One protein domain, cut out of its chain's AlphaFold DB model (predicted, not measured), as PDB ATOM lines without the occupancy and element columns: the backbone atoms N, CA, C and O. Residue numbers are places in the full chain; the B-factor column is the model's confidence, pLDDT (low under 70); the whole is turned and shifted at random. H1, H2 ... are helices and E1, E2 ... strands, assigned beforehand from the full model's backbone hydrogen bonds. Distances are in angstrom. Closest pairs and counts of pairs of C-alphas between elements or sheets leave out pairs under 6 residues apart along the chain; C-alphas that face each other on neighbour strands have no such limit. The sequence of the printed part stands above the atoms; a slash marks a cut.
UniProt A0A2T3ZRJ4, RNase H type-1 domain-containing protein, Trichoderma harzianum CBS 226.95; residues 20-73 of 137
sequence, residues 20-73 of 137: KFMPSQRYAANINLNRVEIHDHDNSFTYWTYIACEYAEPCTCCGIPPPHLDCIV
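Overview. This is residues 20 to 73 of the 137 residues of the protein "RNase H type-1 domain-containing protein" of Trichoderma harzianum CBS 226.95 (UniProt A0A2T3ZRJ4). Little regular structure is present: a small hairpin of two strands, E1 and E2, sits in the middle of loops, with the short helix H1 towards one end of the long axis and the loop around Ser 44 at the other. Residues 53 to 73, with no named element, fold back to pair residues 67 to 68 with 51 to 52 of E2, antiparallel. The printed part has 54 residues, 11 of them in named elements, in the order H1, E1, E2; the class is mixed. It is compact, radius of gyration of the C-alphas 11.4 A, spanning 34 by 27 by 18 A.

Along the chain. E2, residues 49 to 52, is 9.7 A long and ends at C-alpha 52 (263.547, 276.127, 318.053). E1 is residues 37 to 39, 6.4 A. H1, residues 23 to 26, 5.1 A, begins at C-alpha 23 (253.877, 272.691, 319.370).

Arrangement. E1 and E2 are antiparallel, at 130 degrees between directions; N 38 and O 50 are within hydrogen-bond range at 2.9 A. H1 and E2 are apart. H1 is too short for an O i to N i+4 pair; its one O i to N i+3 pair is within range.

Size, cuts and confidence. The C-alphas farthest apart, Ala 29 and Ser 44, are 33.8 A apart. The printed part has no cut, and both links are short. Residues 41 to 46 have pLDDT under 70.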
ATOM      1  N   LYS A  20     253.488 263.090 315.038       82.31
ATOM      2  CA  LYS A  20     252.724 264.328 314.963       82.31
ATOM      3  C   LYS A  20     253.449 265.372 315.782       82.31
ATOM      4  O   LYS A  20     253.524 265.279 317.004       82.31
ATOM      5  N   PHE A  21     253.949 266.391 315.103       83.38
ATOM      6  CA  PHE A  21     254.502 267.552 315.775       83.38
ATOM      7  C   PHE A  21     253.357 268.409 316.329       83.38
ATOM      8  O   PHE A  21     252.558 268.965 315.576       83.38
ATOM      9  N   MET A  22     253.243 268.481 317.656       85.75
ATOM     10  CA  MET A  22     252.269 269.327 318.349       85.75
ATOM     11  C   MET A  22     253.015 270.387 319.168       85.75
ATOM     12  O   MET A  22     253.462 270.082 320.276       85.75
ATOM     13  N   PRO A  23     253.136 271.638 318.674       86.94
ATOM     14  CA  PRO A  23     253.877 272.691 319.370       86.94
ATOM     15  C   PRO A  23     253.423 272.902 320.818       86.94
ATOM     16  O   PRO A  23     254.242 273.083 321.713       86.94
ATOM     17  N   SER A  24     252.117 272.804 321.071       85.56
ATOM     18  CA  SER A  24     251.551 272.969 322.411       85.56
ATOM     19  C   SER A  24     251.970 271.884 323.408       85.56
ATOM     20  O   SER A  24     251.990 272.146 324.607       85.56
ATOM     21  N   GLN A  25     252.309 270.684 322.929       84.75
ATOM     22  CA  GLN A  25     252.815 269.588 323.759       84.75
ATOM     23  C   GLN A  25     254.331 269.674 323.966       84.75
ATOM     24  O   GLN A  25     254.824 269.194 324.980       84.75
ATOM     25  N   ARG A  26     255.061 270.274 323.015       82.69
ATOM     26  CA  ARG A  26     256.528 270.357 323.048       82.69
ATOM     27  C   ARG A  26     257.058 271.583 323.794       82.69
ATOM     28  O   ARG A  26     258.045 271.457 324.502       82.69
ATOM     29  N   TYR A  27     256.421 272.745 323.640       82.81
ATOM     30  CA  TYR A  27     256.927 274.012 324.189       82.81
ATOM     31  C   TYR A  27     256.121 274.502 325.392       82.81
ATOM     32  O   TYR A  27     256.684 274.745 326.450       82.81
ATOM     33  N   ALA A  28     254.809 274.681 325.219       83.94
ATOM     34  CA  ALA A  28     253.827 275.026 326.251       83.94
ATOM     35  C   ALA A  28     252.450 275.206 325.591       83.94
ATOM     36  O   ALA A  28     252.364 275.553 324.413       83.94
ATOM     37  N   ALA A  29     251.364 275.079 326.358       85.81
ATOM     38  CA  ALA A  29     250.000 275.247 325.843       85.81
ATOM     39  C   ALA A  29     249.734 276.623 325.191       85.81
ATOM     40  O   ALA A  29     248.906 276.722 324.289       85.81
ATOM     41  N   ASN A  30     250.443 277.668 325.622       85.81
ATOM     42  CA  ASN A  30     250.323 279.049 325.146       85.81
ATOM     43  C   ASN A  30     251.513 279.496 324.274       85.81
ATOM     44  O   ASN A  30     251.802 280.694 324.204       85.81
ATOM     45  N   ILE A  31     252.228 278.558 323.642       85.94
ATOM     46  CA  ILE A  31     253.379 278.883 322.796       85.94
ATOM     47  C   ILE A  31     252.993 279.844 321.663       85.94
ATOM     48  O   ILE A  31     252.009 279.646 320.950       85.94
ATOM     49  N   ASN A  32     253.805 280.883 321.468       86.06
ATOM     50  CA  ASN A  32     253.735 281.712 320.272       86.06
ATOM     51  C   ASN A  32     254.366 280.945 319.102       86.06
ATOM     52  O   ASN A  32     255.580 280.739 319.090       86.06
ATOM     53  N   LEU A  33     253.551 280.542 318.124       85.38
ATOM     54  CA  LEU A  33     253.989 279.742 316.974       85.38
ATOM     55  C   LEU A  33     255.090 280.423 316.149       85.38
ATOM     56  O   LEU A  33     255.951 279.734 315.615       85.38
ATOM     57  N   ASN A  34     255.152 281.758 316.149       83.44
ATOM     58  CA  ASN A  34     256.212 282.509 315.469       83.44
ATOM     59  C   ASN A  34     257.601 282.316 316.108       83.44
ATOM     60  O   ASN A  34     258.583 282.832 315.588       83.44
ATOM     61  N   ARG A  35     257.691 281.639 317.263       82.56
ATOM     62  CA  ARG A  35     258.954 281.301 317.939       82.56
ATOM     63  C   ARG A  35     259.345 279.832 317.785       82.56
ATOM     64  O   ARG A  35     260.373 279.441 318.319       82.56
ATOM     65  N   VAL A  36     258.506 279.024 317.138       88.56
ATOM     66  CA  VAL A  36     258.748 277.587 316.945       88.56
ATOM     67  C   VAL A  36     259.664 277.356 315.750       88.56
ATOM     68  O   VAL A  36     260.538 276.498 315.813       88.56
ATOM     69  N   GLU A  37     259.480 278.129 314.684       90.06
ATOM     70  CA  GLU A  37     260.319 278.082 313.490       90.06
ATOM     71  C   GLU A  37     261.422 279.132 313.587       90.06
ATOM     72  O   GLU A  37     261.157 280.314 313.818       90.06
ATOM     73  N   ILE A  38     262.664 278.690 313.412       87.50
ATOM     74  CA  ILE A  38     263.838 279.553 313.358       87.50
ATOM     75  C   ILE A  38     264.345 279.547 311.930       87.50
ATOM     76  O   ILE A  38     264.708 278.508 311.381       87.50
ATOM     77  N   HIS A  39     264.365 280.720 311.321       85.94
ATOM     78  CA  HIS A  39     264.952 280.897 310.007       85.94
ATOM     79  C   HIS A  39     266.446 281.149 310.173       85.94
ATOM     80  O   HIS A  39     266.853 281.826 311.113       85.94
ATOM     81  N   ASP A  40     267.264 280.605 309.276       75.50
ATOM     82  CA  ASP A  40     268.690 280.924 309.255       75.50
ATOM     83  C   ASP A  40     268.886 282.452 309.164       75.50
ATOM     84  O   ASP A  40     268.443 283.103 308.206       75.50
ATOM     85  N   HIS A  41     269.455 283.020 310.228       62.44
ATOM     86  CA  HIS A  41     269.632 284.452 310.447       62.44
ATOM     87  C   HIS A  41     271.105 284.809 310.285       62.44
ATOM     88  O   HIS A  41     271.720 285.355 311.197       62.44
ATOM     89  N   ASP A  42     271.666 284.521 309.116       54.44
ATOM     90  CA  ASP A  42     272.921 285.139 308.724       54.44
ATOM     91  C   ASP A  42     272.837 285.740 307.322       54.44
ATOM     92  O   ASP A  42     272.048 285.345 306.462       54.44
ATOM     93  N   ASN A  43     273.562 286.835 307.161       48.31
ATOM     94  CA  ASN A  43     273.255 287.905 306.225       48.31
ATOM     95  C   ASN A  43     272.964 287.442 304.782       48.31
ATOM     96  O   ASN A  43     273.819 286.898 304.086       48.31
ATOM     97  N   SER A  44     271.800 287.863 304.276       53.00
ATOM     98  CA  SER A  44     271.378 287.884 302.859       53.00
ATOM     99  C   SER A  44     270.784 286.601 302.267       53.00
ATOM    100  O   SER A  44     270.142 286.704 301.216       53.00
ATOM    101  N   PHE A  45     270.925 285.442 302.923       55.53
ATOM    102  CA  PHE A  45     270.403 284.176 302.403       55.53
ATOM    103  C   PHE A  45     269.858 283.255 303.502       55.53
ATOM    104  O   PHE A  45     270.612 282.641 304.248       55.53
ATOM    105  N   THR A  46     268.533 283.105 303.569       66.06
ATOM    106  CA  THR A  46     267.902 282.075 304.413       66.06
ATOM    107  C   THR A  46     267.775 280.774 303.621       66.06
ATOM    108  O   THR A  46     266.879 280.647 302.776       66.06
ATOM    109  N   TYR A  47     268.653 279.807 303.900       83.69
ATOM    110  CA  TYR A  47     268.680 278.512 303.205       83.69
ATOM    111  C   TYR A  47     267.782 277.453 303.847       83.69
ATOM    112  O   TYR A  47     267.225 276.612 303.135       83.69
ATOM    113  N   TRP A  48     267.601 277.531 305.167       90.19
ATOM    114  CA  TRP A  48     266.940 276.505 305.966       90.19
ATOM    115  C   TRP A  48     265.963 277.106 306.976       90.19
ATOM    116  O   TRP A  48     266.162 278.217 307.478       90.19
ATOM    117  N   THR A  49     264.914 276.342 307.273       91.69
ATOM    118  CA  THR A  49     264.031 276.571 308.419       91.69
ATOM    119  C   THR A  49     264.261 275.445 309.415       91.69
ATOM    120  O   THR A  49     264.211 274.271 309.051       91.69
ATOM    121  N   TYR A  50     264.517 275.807 310.663       90.69
ATOM    122  CA  TYR A  50     264.789 274.899 311.769       90.69
ATOM    123  C   TYR A  50     263.685 274.976 312.816       90.69
ATOM    124  O   TYR A  50     262.860 275.892 312.823       90.69
ATOM    125  N   ILE A  51     263.708 274.023 313.740       89.94
ATOM    126  CA  ILE A  51     262.847 274.020 314.919       89.94
ATOM    127  C   ILE A  51     263.615 274.639 316.092       89.94
ATOM    128  O   ILE A  51     264.765 274.286 316.339       89.94
ATOM    129  N   ALA A  52     262.989 275.550 316.834       89.19
ATOM    130  CA  ALA A  52     263.547 276.127 318.053       89.19
ATOM    131  C   ALA A  52     263.776 275.064 319.136       89.19
ATOM    132  O   ALA A  52     262.942 274.179 319.333       89.19
ATOM    133  N   CYS A  53     264.853 275.186 319.905       86.94
ATOM    134  CA  CYS A  53     265.091 274.329 321.058       86.94
ATOM    135  C   CYS A  53     264.120 274.660 322.197       86.94
ATOM    136  O   CYS A  53     264.085 275.787 322.685       86.94
ATOM    137  N   GLU A  54     263.339 273.674 322.645       85.25
ATOM    138  CA  GLU A  54     262.372 273.842 323.735       85.25
ATOM    139  C   GLU A  54     263.011 273.977 325.126       85.25
ATOM    140  O   GLU A  54     262.372 274.482 326.045       85.25
ATOM    141  N   TYR A  55     264.263 273.540 325.287       82.94
ATOM    142  CA  TYR A  55     264.966 273.509 326.577       82.94
ATOM    143  C   TYR A  55     265.981 274.638 326.754       82.94
ATOM    144  O   TYR A  55     266.583 274.754 327.819       82.94
ATOM    145  N   ALA A  56     266.224 275.427 325.709       82.88
ATOM    146  CA  ALA A  56     267.254 276.448 325.732       82.88
ATOM    147  C   ALA A  56     266.665 277.833 325.991       82.88
ATOM    148  O   ALA A  56     265.649 278.224 325.410       82.88
ATOM    149  N   GLU A  57     267.363 278.600 326.822       84.25
ATOM    150  CA  GLU A  57     267.038 280.003 327.033       84.25
ATOM    151  C   GLU A  57     267.317 280.822 325.755       84.25
ATOM    152  O   GLU A  57     268.337 280.604 325.090       84.25
ATOM    153  N   PRO A  58     266.441 281.773 325.381       84.69
ATOM    154  CA  PRO A  58     266.672 282.635 324.223       84.69
ATOM    155  C   PRO A  58     267.920 283.518 324.357       84.69
ATOM    156  O   PRO A  58     268.271 283.927 325.464       84.69
ATOM    157  N   CYS A  59     268.554 283.898 323.234       82.81
ATOM    158  CA  CYS A  59     269.675 284.848 323.273       82.81
ATOM    159  C   CYS A  59     269.248 286.138 323.973       82.81
ATOM    160  O   CYS A  59     268.268 286.769 323.578       82.81
ATOM    161  N   THR A  60     270.041 286.605 324.932       86.56
ATOM    162  CA  THR A  60     269.829 287.906 325.588       86.56
ATOM    163  C   THR A  60     269.944 289.087 324.619       86.56
ATOM    164  O   THR A  60     269.395 290.153 324.876       86.56
ATOM    165  N   CYS A  61     270.631 288.890 323.492       83.44
ATOM    166  CA  CYS A  61     270.862 289.879 322.449       83.44
ATOM    167  C   CYS A  61     269.643 290.137 321.544       83.44
ATOM    168  O   CYS A  61     269.317 291.285 321.254       83.44
ATOM    169  N   CYS A  62     268.990 289.070 321.076       79.81
ATOM    170  CA  CYS A  62     267.954 289.131 320.040       79.81
ATOM    171  C   CYS A  62     266.640 288.442 320.440       79.81
ATOM    172  O   CYS A  62     265.659 288.529 319.708       79.81
ATOM    173  N   GLY A  63     266.592 287.755 321.587       81.12
ATOM    174  CA  GLY A  63     265.407 287.045 322.084       81.12
ATOM    175  C   GLY A  63     265.052 285.764 321.317       81.12
ATOM    176  O   GLY A  63     263.980 285.189 321.550       81.12
ATOM    177  N   ILE A  64     265.930 285.318 320.414       80.31
ATOM    178  CA  ILE A  64     265.734 284.139 319.564       80.31
ATOM    179  C   ILE A  64     266.307 282.901 320.278       80.31
ATOM    180  O   ILE A  64     267.462 282.945 320.712       80.31
ATOM    181  N   PRO A  65     265.528 281.818 320.448       84.50
ATOM    182  CA  PRO A  65     266.041 280.556 320.975       84.50
ATOM    183  C   PRO A  65     266.957 279.862 319.956       84.50
ATOM    184  O   PRO A  65     266.739 279.993 318.750       84.50
ATOM    185  N   PRO A  66     267.979 279.118 320.411       85.94
ATOM    186  CA  PRO A  66     268.848 278.385 319.501       85.94
ATOM    187  C   PRO A  66     268.056 277.302 318.745       85.94
ATOM    188  O   PRO A  66     267.142 276.704 319.322       85.94
ATOM    189  N   PRO A  67     268.378 277.035 317.468       87.81
ATOM    190  CA  PRO A  67     267.723 275.994 316.684       87.81
ATOM    191  C   PRO A  67     268.282 274.592 316.972       87.81
ATOM    192  O   PRO A  67     269.444 274.429 317.346       87.81
ATOM    193  N   HIS A  68     267.468 273.571 316.708       86.06
ATOM    194  CA  HIS A  68     267.904 272.186 316.522       86.06
ATOM    195  C   HIS A  68     268.463 272.020 315.105       86.06
ATOM    196  O   HIS A  68     267.726 272.165 314.133       86.06
ATOM    197  N   LEU A  69     269.762 271.743 314.975       85.75
ATOM    198  CA  LEU A  69     270.455 271.687 313.676       85.75
ATOM    199  C   LEU A  69     270.454 270.295 313.032       85.75
ATOM    200  O   LEU A  69     270.871 270.134 311.888       85.75
ATOM    201  N   ASP A  70     269.988 269.286 313.759       82.81
ATOM    202  CA  ASP A  70     269.812 267.911 313.296       82.81
ATOM    203  C   ASP A  70     268.456 267.680 312.601       82.81
ATOM    204  O   ASP A  70     268.201 266.589 312.086       82.81
ATOM    205  N   CYS A  71     267.589 268.697 312.547       82.00
ATOM    206  CA  CYS A  71     266.304 268.633 311.861       82.00
ATOM    207  C   CYS A  71     265.984 269.918 311.087       82.00
ATOM    208  O   CYS A  71     266.293 271.023 311.518       82.00
ATOM    209  N   ILE A  72     265.316 269.767 309.942       90.62
ATOM    210  CA  ILE A  72     264.802 270.882 309.137       90.62
ATOM    211  C   ILE A  72     263.279 270.802 309.032       90.62
ATOM    212  O   ILE A  72     262.693 269.719 309.091       90.62
ATOM    213  N   VAL A  73     262.645 271.951 308.834       92.69
ATOM    214  CA  VAL A  73     261.215 272.082 308.555       92.69
ATOM    215  C   VAL A  73     261.018 272.227 307.052       92.69
ATOM    216  O   VAL A  73     261.645 273.065 306.407       92.69
TER     217      VAL A  73